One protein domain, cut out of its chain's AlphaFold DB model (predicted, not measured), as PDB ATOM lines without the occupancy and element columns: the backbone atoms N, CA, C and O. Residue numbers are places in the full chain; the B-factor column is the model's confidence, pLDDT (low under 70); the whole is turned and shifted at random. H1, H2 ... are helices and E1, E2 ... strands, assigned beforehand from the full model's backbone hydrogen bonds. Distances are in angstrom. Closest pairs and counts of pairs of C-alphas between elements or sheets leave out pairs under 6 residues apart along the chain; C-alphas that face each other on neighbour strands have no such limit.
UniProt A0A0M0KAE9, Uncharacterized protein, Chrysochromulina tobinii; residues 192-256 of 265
ATOM      1  N   TRP A 192     -16.605 -28.132 -25.367       91.69
ATOM      2  CA  TRP A 192     -17.131 -29.491 -25.514       91.69
ATOM      3  C   TRP A 192     -16.947 -29.989 -26.953       91.69
ATOM      4  O   TRP A 192     -17.172 -29.209 -27.885       91.69
ATOM      5  N   PRO A 193     -16.623 -31.277 -27.166       91.44
ATOM      6  CA  PRO A 193     -16.606 -31.869 -28.499       91.44
ATOM      7  C   PRO A 193     -17.981 -31.797 -29.161       91.44
ATOM      8  O   PRO A 193     -18.988 -32.202 -28.574       91.44
ATOM      9  N   CYS A 194     -18.023 -31.344 -30.411       89.75
ATOM     10  CA  CYS A 194     -19.259 -31.237 -31.187       89.75
ATOM     11  C   CYS A 194     -20.010 -32.569 -31.317       89.75
ATOM     12  O   CYS A 194     -21.239 -32.568 -31.368       89.75
ATOM     13  N   ASP A 195     -19.293 -33.692 -31.323       89.12
ATOM     14  CA  ASP A 195     -19.880 -35.030 -31.435       89.12
ATOM     15  C   ASP A 195     -20.681 -35.421 -30.185       89.12
ATOM     16  O   ASP A 195     -21.716 -36.073 -30.296       89.12
ATOM     17  N   THR A 196     -20.275 -34.946 -29.000       90.44
ATOM     18  CA  THR A 196     -21.026 -35.163 -27.746       90.44
ATOM     19  C   THR A 196     -22.278 -34.298 -27.619       90.44
ATOM     20  O   THR A 196     -23.094 -34.534 -26.734       90.44
ATOM     21  N   LEU A 197     -22.436 -33.302 -28.496       91.69
ATOM     22  CA  LEU A 197     -23.543 -32.349 -28.480       91.69
ATOM     23  C   LEU A 197     -24.522 -32.550 -29.644       91.69
ATOM     24  O   LEU A 197     -25.373 -31.695 -29.854       91.69
ATOM     25  N   LYS A 198     -24.422 -33.618 -30.444       92.06
ATOM     26  CA  LYS A 198     -25.343 -33.820 -31.576       92.06
ATOM     27  C   LYS A 198     -26.778 -34.066 -31.112       92.06
ATOM     28  O   LYS A 198     -27.016 -34.873 -30.217       92.06
ATOM     29  N   VAL A 199     -27.735 -33.422 -31.782       91.06
ATOM     30  CA  VAL A 199     -29.158 -33.767 -31.651       91.06
ATOM     31  C   VAL A 199     -29.381 -35.172 -32.242       91.06
ATOM     32  O   VAL A 199     -29.002 -35.400 -33.396       91.06
ATOM     33  N   PRO A 200     -29.980 -36.130 -31.509       86.62
ATOM     34  CA  PRO A 200     -30.297 -37.451 -32.051       86.62
ATOM     35  C   PRO A 200     -31.231 -37.347 -33.265       86.62
ATOM     36  O   PRO A 200     -32.301 -36.754 -33.176       86.62
ATOM     37  N   ASN A 201     -30.831 -37.933 -34.397       86.31
ATOM     38  CA  ASN A 201     -31.507 -37.807 -35.703       86.31
ATOM     39  C   ASN A 201     -31.598 -36.368 -36.270       86.31
ATOM     40  O   ASN A 201     -32.325 -36.146 -37.237       86.31
ATOM     41  N   GLY A 202     -30.864 -35.405 -35.700       84.00
ATOM     42  CA  GLY A 202     -30.779 -34.035 -36.204       84.00
ATOM     43  C   GLY A 202     -29.851 -33.879 -37.413       84.00
ATOM     44  O   GLY A 202     -29.145 -34.802 -37.827       84.00
ATOM     45  N   GLY A 203     -29.833 -32.676 -37.981       87.00
ATOM     46  CA  GLY A 203     -28.939 -32.295 -39.064       87.00
ATOM     47  C   GLY A 203     -27.472 -32.147 -38.627       87.00
ATOM     48  O   GLY A 203     -27.143 -32.056 -37.442       87.00
ATOM     49  N   PRO A 204     -26.533 -32.056 -39.587       83.94
ATOM     50  CA  PRO A 204     -25.096 -32.043 -39.303       83.94
ATOM     51  C   PRO A 204     -24.601 -30.798 -38.543       83.94
ATOM     52  O   PRO A 204     -23.454 -30.793 -38.095       83.94
ATOM     53  N   GLN A 205     -25.427 -29.761 -38.385       85.25
ATOM     54  CA  GLN A 205     -25.127 -28.527 -37.642       85.25
ATOM     55  C   GLN A 205     -26.106 -28.287 -36.477       85.25
ATOM     56  O   GLN A 205     -26.109 -27.196 -35.905       85.25
ATOM     57  N   ASP A 206     -26.904 -29.295 -36.115       91.44
ATOM     58  CA  ASP A 206     -27.866 -29.200 -35.021       91.44
ATOM     59  C   ASP A 206     -27.214 -29.733 -33.742       91.44
ATOM     60  O   ASP A 206     -26.698 -30.858 -33.692       91.44
ATOM     61  N   PHE A 207     -27.184 -28.886 -32.713       94.69
ATOM     62  CA  PHE A 207     -26.452 -29.133 -31.477       94.69
ATOM     63  C   PHE A 207     -27.316 -28.862 -30.248       94.69
ATOM     64  O   PHE A 207     -28.079 -27.900 -30.213       94.69
ATOM     65  N   LEU A 208     -27.144 -29.679 -29.217       94.06
ATOM     66  CA  LEU A 208     -27.696 -29.492 -27.884       94.06
ATOM     67  C   LEU A 208     -26.773 -28.612 -27.033       94.06
ATOM     68  O   LEU A 208     -25.548 -28.616 -27.170       94.06
ATOM     69  N   CYS A 209     -27.381 -27.867 -26.118       91.25
ATOM     70  CA  CYS A 209     -26.703 -27.185 -25.035       91.25
ATOM     71  C   CYS A 209     -26.097 -28.239 -24.088       91.25
ATOM     72  O   CYS A 209     -26.787 -29.208 -23.758       91.25
ATOM     73  N   PRO A 210     -24.843 -28.082 -23.627       90.75
ATOM     74  CA  PRO A 210     -24.251 -29.010 -22.670       90.75
ATOM     75  C   PRO A 210     -25.082 -29.140 -21.388       90.75
ATOM     76  O   PRO A 210     -25.572 -28.138 -20.859       90.75
ATOM     77  N   SER A 211     -25.174 -30.350 -20.829       86.75
ATOM     78  CA  SER A 211     -25.926 -30.606 -19.587       86.75
ATOM     79  C   SER A 211     -25.407 -29.804 -18.390       86.75
ATOM     80  O   SER A 211     -26.182 -29.460 -17.507       86.75
ATOM     81  N   GLN A 212     -24.127 -29.410 -18.389       85.12
ATOM     82  CA  GLN A 212     -23.558 -28.523 -17.362       85.12
ATOM     83  C   GLN A 212     -24.152 -27.101 -17.384       85.12
ATOM     84  O   GLN A 212     -23.968 -26.357 -16.429       85.12
ATOM     85  N   ILE A 213     -24.833 -26.709 -18.467       86.50
ATOM     86  CA  ILE A 213     -25.522 -25.416 -18.611       86.50
ATOM     87  C   ILE A 213     -27.041 -25.606 -18.577       86.50
ATOM     88  O   ILE A 213     -27.736 -24.807 -17.958       86.50
ATOM     89  N   ALA A 214     -27.561 -26.638 -19.248       85.00
ATOM     90  CA  ALA A 214     -28.999 -26.891 -19.350       85.00
ATOM     91  C   ALA A 214     -29.611 -27.592 -18.119       85.00
ATOM     92  O   ALA A 214     -30.822 -27.510 -17.927       85.00
ATOM     93  N   GLY A 215     -28.793 -28.263 -17.303       79.06
ATOM     94  CA  GLY A 215     -29.226 -29.224 -16.288       79.06
ATOM     95  C   GLY A 215     -29.205 -30.665 -16.816       79.06
ATOM     96  O   GLY A 215     -29.300 -30.913 -18.022       79.06
ATOM     97  N   GLU A 216     -29.068 -31.643 -15.920       77.06
ATOM     98  CA  GLU A 216     -29.149 -33.056 -16.304       77.06
ATOM     99  C   GLU A 216     -30.566 -33.433 -16.762       77.06
ATOM    100  O   GLU A 216     -31.565 -32.937 -16.248       77.06
ATOM    101  N   GLY A 217     -30.660 -34.290 -17.784       75.56
ATOM    102  CA  GLY A 217     -31.932 -34.680 -18.403       75.56
ATOM    103  C   GLY A 217     -32.583 -33.621 -19.307       75.56
ATOM    104  O   GLY A 217     -33.510 -33.955 -20.044       75.56
ATOM    105  N   VAL A 218     -32.097 -32.374 -19.323       82.75
ATOM    106  CA  VAL A 218     -32.652 -31.296 -20.156       82.75
ATOM    107  C   VAL A 218     -32.004 -31.293 -21.542       82.75
ATOM    108  O   VAL A 218     -30.828 -30.972 -21.700       82.75
ATOM    109  N   GLN A 219     -32.791 -31.600 -22.576       88.19
ATOM    110  CA  GLN A 219     -32.384 -31.430 -23.973       88.19
ATOM    111  C   GLN A 219     -32.824 -30.049 -24.474       88.19
ATOM    112  O   GLN A 219     -34.005 -29.814 -24.721       88.19
ATOM    113  N   LEU A 220     -31.868 -29.128 -24.606       90.56
ATOM    114  CA  LEU A 220     -32.093 -27.767 -25.099       90.56
ATOM    115  C   LEU A 220     -31.312 -27.552 -26.397       90.56
ATOM    116  O   LEU A 220     -30.087 -27.480 -26.365       90.56
ATOM    117  N   GLU A 221     -31.994 -27.425 -27.530       93.12
ATOM    118  CA  GLU A 221     -31.341 -27.175 -28.821       93.12
ATOM    119  C   GLU A 221     -30.767 -25.752 -28.927       93.12
ATOM    120  O   GLU A 221     -31.371 -24.763 -28.497       93.12
ATOM    121  N   LEU A 222     -29.579 -25.645 -29.522       93.62
ATOM    122  CA  LEU A 222     -28.887 -24.389 -29.774       93.62
ATOM    123  C   LEU A 222     -29.316 -23.797 -31.116       93.62
ATOM    124  O   LEU A 222     -29.152 -24.400 -32.175       93.62
ATOM    125  N   LYS A 223     -29.774 -22.546 -31.092       93.94
ATOM    126  CA  LYS A 223     -30.118 -21.793 -32.298       93.94
ATOM    127  C   LYS A 223     -28.833 -21.377 -33.010       93.94
ATOM    128  O   LYS A 223     -28.002 -20.660 -32.444       93.94
ATOM    129  N   ARG A 224     -28.668 -21.805 -34.263       93.25
ATOM    130  CA  ARG A 224     -27.562 -21.365 -35.122       93.25
ATOM    131  C   ARG A 224     -27.709 -19.877 -35.442       93.25
ATOM    132  O   ARG A 224     -28.712 -19.444 -36.000       93.25
ATOM    133  N   GLY A 225     -26.696 -19.102 -35.076       88.19
ATOM    134  CA  GLY A 225     -26.576 -17.682 -35.374       88.19
ATOM    135  C   GLY A 225     -25.697 -17.410 -36.595       88.19
ATOM    136  O   GLY A 225     -25.461 -18.273 -37.440       88.19
ATOM    137  N   PHE A 226     -25.193 -16.178 -36.677       85.25
ATOM    138  CA  PHE A 226     -24.345 -15.731 -37.779       85.25
ATOM    139  C   PHE A 226     -23.037 -16.538 -37.881       85.25
ATOM    140  O   PHE A 226     -22.371 -16.804 -36.875       85.25
ATOM    141  N   GLN A 227     -22.655 -16.878 -39.114       87.56
ATOM    142  CA  GLN A 227     -21.382 -17.509 -39.453       87.56
ATOM    143  C   GLN A 227     -20.433 -16.454 -40.024       87.56
ATOM    144  O   GLN A 227     -20.691 -15.886 -41.081       87.56
ATOM    145  N   GLY A 228     -19.346 -16.184 -39.304       82.94
ATOM    146  CA  GLY A 228     -18.320 -15.217 -39.690       82.94
ATOM    147  C   GLY A 228     -16.973 -15.869 -39.995       82.94
ATOM    148  O   GLY A 228     -16.817 -17.093 -39.975       82.94
ATOM    149  N   THR A 229     -15.960 -15.031 -40.211       80.00
ATOM    150  CA  THR A 229     -14.562 -15.452 -40.427       80.00
ATOM    151  C   THR A 229     -14.041 -16.359 -39.311       80.00
ATOM    152  O   THR A 229     -13.304 -17.302 -39.578       80.00
ATOM    153  N   ASN A 230     -14.479 -16.121 -38.072       78.31
ATOM    154  CA  ASN A 230     -13.977 -16.808 -36.880       78.31
ATOM    155  C   ASN A 230     -14.793 -18.062 -36.506       78.31
ATOM    156  O   ASN A 230     -14.513 -18.678 -35.482       78.31
ATOM    157  N   GLY A 231     -15.804 -18.434 -37.300       89.19
ATOM    158  CA  GLY A 231     -16.662 -19.593 -37.044       89.19
ATOM    159  C   GLY A 231     -18.155 -19.267 -37.008       89.19
ATOM    160  O   GLY A 231     -18.589 -18.171 -37.372       89.19
ATOM    161  N   THR A 232     -18.948 -20.235 -36.553       92.44
ATOM    162  CA  THR A 232     -20.406 -20.113 -36.394       92.44
ATOM    163  C   THR A 232     -20.755 -19.844 -34.935       92.44
ATOM    164  O   THR A 232     -20.270 -20.548 -34.049       92.44
ATOM    165  N   LYS A 233     -21.600 -18.843 -34.668       93.31
ATOM    166  CA  LYS A 233     -22.167 -18.636 -33.327       93.31
ATOM    167  C   LYS A 233     -23.385 -19.530 -33.106       93.31
ATOM    168  O   LYS A 233     -24.199 -19.688 -34.011       93.31
ATOM    169  N   TYR A 234     -23.544 -20.027 -31.889       94.75
ATOM    170  CA  TYR A 234     -24.708 -20.787 -31.436       94.75
ATOM    171  C   TYR A 234     -25.248 -20.155 -30.153       94.75
ATOM    172  O   TYR A 234     -24.467 -19.698 -29.319       94.75
ATOM    173  N   THR A 235     -26.566 -20.065 -29.986       93.69
ATOM    174  CA  THR A 235     -27.165 -19.396 -28.821       93.69
ATOM    175  C   THR A 235     -28.373 -20.139 -28.270       93.69
ATOM    176  O   THR A 235     -29.134 -20.783 -28.986       93.69
ATOM    177  N   CYS A 236     -28.569 -20.004 -26.965       92.31
ATOM    178  CA  CYS A 236     -29.820 -20.299 -26.284       92.31
ATOM    179  C   CYS A 236     -30.103 -19.182 -25.266       92.31
ATOM    180  O   CYS A 236     -29.374 -18.184 -25.197       92.31
ATOM    181  N   ASP A 237     -31.153 -19.349 -24.467       88.75
ATOM    182  CA  ASP A 237     -31.538 -18.369 -23.448       88.75
ATOM    183  C   ASP A 237     -30.566 -18.366 -22.248       88.75
ATOM    184  O   ASP A 237     -30.481 -17.378 -21.518       88.75
ATOM    185  N   LEU A 238     -29.786 -19.443 -22.077       88.75
ATOM    186  CA  LEU A 238     -28.828 -19.632 -20.979       88.75
ATOM    187  C   LEU A 238     -27.393 -19.209 -21.335       88.75
ATOM    188  O   LEU A 238     -26.656 -18.752 -20.461       88.75
ATOM    189  N   ALA A 239     -26.983 -19.340 -22.602       91.81
ATOM    190  CA  ALA A 239     -25.595 -19.142 -23.022       91.81
ATOM    191  C   ALA A 239     -25.427 -18.796 -24.516       91.81
ATOM    192  O   ALA A 239     -26.302 -19.034 -25.353       91.81
ATOM    193  N   GLU A 240     -24.256 -18.252 -24.849       93.44
ATOM    194  CA  GLU A 240     -23.729 -18.110 -26.208       93.44
ATOM    195  C   GLU A 240     -22.468 -18.949 -26.377       93.44
ATOM    196  O   GLU A 240     -21.621 -18.996 -25.485       93.44
ATOM    197  N   PHE A 241     -22.317 -19.544 -27.553       94.12
ATOM    198  CA  PHE A 241     -21.212 -20.415 -27.919       94.12
ATOM    199  C   PHE A 241     -20.637 -20.032 -29.286       94.12
ATOM    200  O   PHE A 241     -21.304 -19.397 -30.112       94.12
ATOM    201  N   SER A 242     -19.408 -20.462 -29.549       93.75
ATOM    202  CA  SER A 242     -18.770 -20.392 -30.861       93.75
ATOM    203  C   SER A 242     -18.206 -21.749 -31.268       93.75
ATOM    204  O   SER A 242     -17.628 -22.477 -30.465       93.75
ATOM    205  N   LEU A 243     -18.360 -22.076 -32.547       92.44
ATOM    206  CA  LEU A 243     -17.705 -23.203 -33.196       92.44
ATOM    207  C   LEU A 243     -16.757 -22.653 -34.262       92.44
ATOM    208  O   LEU A 243     -17.204 -22.182 -35.311       92.44
ATOM    209  N   GLY A 244     -15.455 -22.694 -33.979       86.81
ATOM    210  CA  GLY A 244     -14.421 -22.365 -34.956       86.81
ATOM    211  C   GLY A 244     -14.387 -23.407 -36.074       86.81
ATOM    212  O   GLY A 244     -14.559 -24.596 -35.815       86.81
ATOM    213  N   HIS A 245     -14.133 -22.980 -37.316       74.94
ATOM    214  CA  HIS A 245     -14.230 -23.854 -38.502       74.94
ATOM    215  C   HIS A 245     -13.363 -25.128 -38.422       74.94
ATOM    216  O   HIS A 245     -13.719 -26.134 -39.024       74.94
ATOM    217  N   ASN A 246     -12.272 -25.099 -37.643       75.06
ATOM    218  CA  ASN A 246     -11.291 -26.187 -37.535       75.06
ATOM    219  C   ASN A 246     -11.138 -26.763 -36.108       75.06
ATOM    220  O   ASN A 246     -10.230 -27.559 -35.884       75.06
ATOM    221  N   THR A 247     -11.942 -26.350 -35.117       77.75
ATOM    222  CA  THR A 247     -11.696 -26.740 -33.708       77.75
ATOM    223  C   THR A 247     -12.313 -28.079 -33.312       77.75
ATOM    224  O   THR A 247     -11.872 -28.659 -32.323       77.75
ATOM    225  N   GLY A 248     -13.374 -28.525 -33.999       84.75
ATOM    226  CA  GLY A 248     -14.199 -29.679 -33.594       84.75
ATOM    227  C   GLY A 248     -14.913 -29.515 -32.240       84.75
ATOM    228  O   GLY A 248     -15.608 -30.421 -31.787       84.75
ATOM    229  N   ASN A 249     -14.743 -28.358 -31.597       91.31
ATOM    230  CA  ASN A 249     -15.164 -28.071 -30.236       91.31
ATOM    231  C   ASN A 249     -16.018 -26.802 -30.211       91.31
ATOM    232  O   ASN A 249     -15.613 -25.762 -30.739       91.31
ATOM    233  N   MET A 250     -17.166 -26.911 -29.550       91.88
ATOM    234  CA  MET A 250     -18.063 -25.820 -29.191       91.88
ATOM    235  C   MET A 250     -17.506 -25.131 -27.941       91.88
ATOM    236  O   MET A 250     -17.370 -25.780 -26.906       91.88
ATOM    237  N   VAL A 251     -17.173 -23.844 -28.014       92.94
ATOM    238  CA  VAL A 251     -16.606 -23.069 -26.894       92.94
ATOM    239  C   VAL A 251     -17.681 -22.157 -26.308       92.94
ATOM    240  O   VAL A 251     -18.384 -21.477 -27.053       92.94
ATOM    241  N   LEU A 252     -17.811 -22.117 -24.980       93.00
ATOM    242  CA  LEU A 252     -18.652 -21.145 -24.278       93.00
ATOM    243  C   LEU A 252     -18.090 -19.739 -24.498       93.00
ATOM    244  O   LEU A 252     -16.963 -19.463 -24.108       93.00
ATOM    245  N   VAL A 253     -18.875 -18.832 -25.070       92.19
ATOM    246  CA  VAL A 253     -18.497 -17.419 -25.247       92.19
ATOM    247  C   VAL A 253     -19.045 -16.562 -24.113       92.19
ATOM    248  O   VAL A 253     -18.356 -15.654 -23.660       92.19
ATOM    249  N   LYS A 254     -20.282 -16.826 -23.668       91.25
ATOM    250  CA  LYS A 254     -20.946 -16.029 -22.631       91.25
ATOM    251  C   LYS A 254     -22.047 -16.798 -21.905       91.25
ATOM    252  O   LYS A 254     -22.855 -17.450 -22.560       91.25
ATOM    253  N   LEU A 255     -22.156 -16.649 -20.586       89.06
ATOM    254  CA  LEU A 255     -23.328 -17.068 -19.807       89.06
ATOM    255  C   LEU A 255     -24.327 -15.910 -19.694       89.06
ATOM    256  O   LEU A 255     -23.969 -14.782 -19.360       89.06
ATOM    257  N   LYS A 256     -25.599 -16.178 -19.997       83.12
ATOM    258  CA  LYS A 256     -26.656 -15.154 -20.058       83.12
ATOM    259  C   LYS A 256     -27.430 -14.974 -18.762       83.12
ATOM    260  O   LYS A 256     -28.052 -13.929 -18.599       83.12
TER     261      LYS A 256
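This is residues 192 to 256 of the 265 residues of an uncharacterized protein of Chrysochromulina tobinii (UniProt A0A0M0KAE9). Picture a strongly twisted sheet of four antiparallel strands, E1 to E4, that zigzags to and fro through three hairpins, with a looping stretch before it that holds two very short helices. H1 grazes the sheet near the first residue of E4, and H2 lies near the first residue of E3. The printed part has 65 residues, with H1, H2, E1, E2, E3 and E4 in that order along the chain, and the sheet's order is E1, E2, E3, E4. The class is mixed, helices and strands, though under half of the residues are in named elements. The whole is compact, with a radius of gyration of the C-alphas of 10.9 A and spans of 34 by 28 by 16 A.

Start at Trp 192 and go on to C-alpha 194 at (-19.259, -31.237, -31.187), where H1, residues 194 to 197, begins; it is 5.2 A long. After residues 198 to 210, which hold no named element, look for H2 at residues 211 to 214, 4.8 A long. Find C-alpha 223 at (-30.118, -21.793, -32.298); from there E1, residues 223 to 228, runs 15.4 A. E2, residues 231 to 235, follows with 13.3 A, then E3, residues 239 to 243, with 13.5 A. E4, residues 249 to 255, is the longest strand at 17.2 A and ends at C-alpha 255, (-23.328, -17.068, -19.807).

The four strands form a meander, each the antiparallel neighbour of the one before. In the hairpin of E1 and E2, at 153 degrees, look for N 225 and O 233, 2.8 A apart and within hydrogen-bond range. In the hairpin of E2 and E3, at 159 degrees, N 241 and O 234 are 2.8 A apart, also within that range. In the hairpin of E3 and E4, at 151 degrees, check N 242 and O 251, within range at 2.9 A. The edge strands E1 and E4 are apart. Residues 192 to 193 pair antiparallel with residues 249 to 250 of E4. H1 only grazes the sheet, with its residues 194 to 197; its closest C-alpha pair with E4 is Cys 194 and Asn 249, 5.3 A. H2 is only just not on the sheet, with 4 pairs of C-alphas within 10 A; its closest C-alpha pair with E3 is Ile 213 and Ala 239, 7.7 A. H1 and H2 are apart. Both helices are too short for an O i to N i+4 pair; the single O i to N i+3 pair is within range in H1 but not in H2.

The C-alphas of Gly 217 and Thr 229, the two farthest apart, are 34.0 A from each other. The printed part has no cut. The link from H1 to H2 is long, 13 residues. The mean pLDDT of the printed part is 88.3, and no printed residue is under 70.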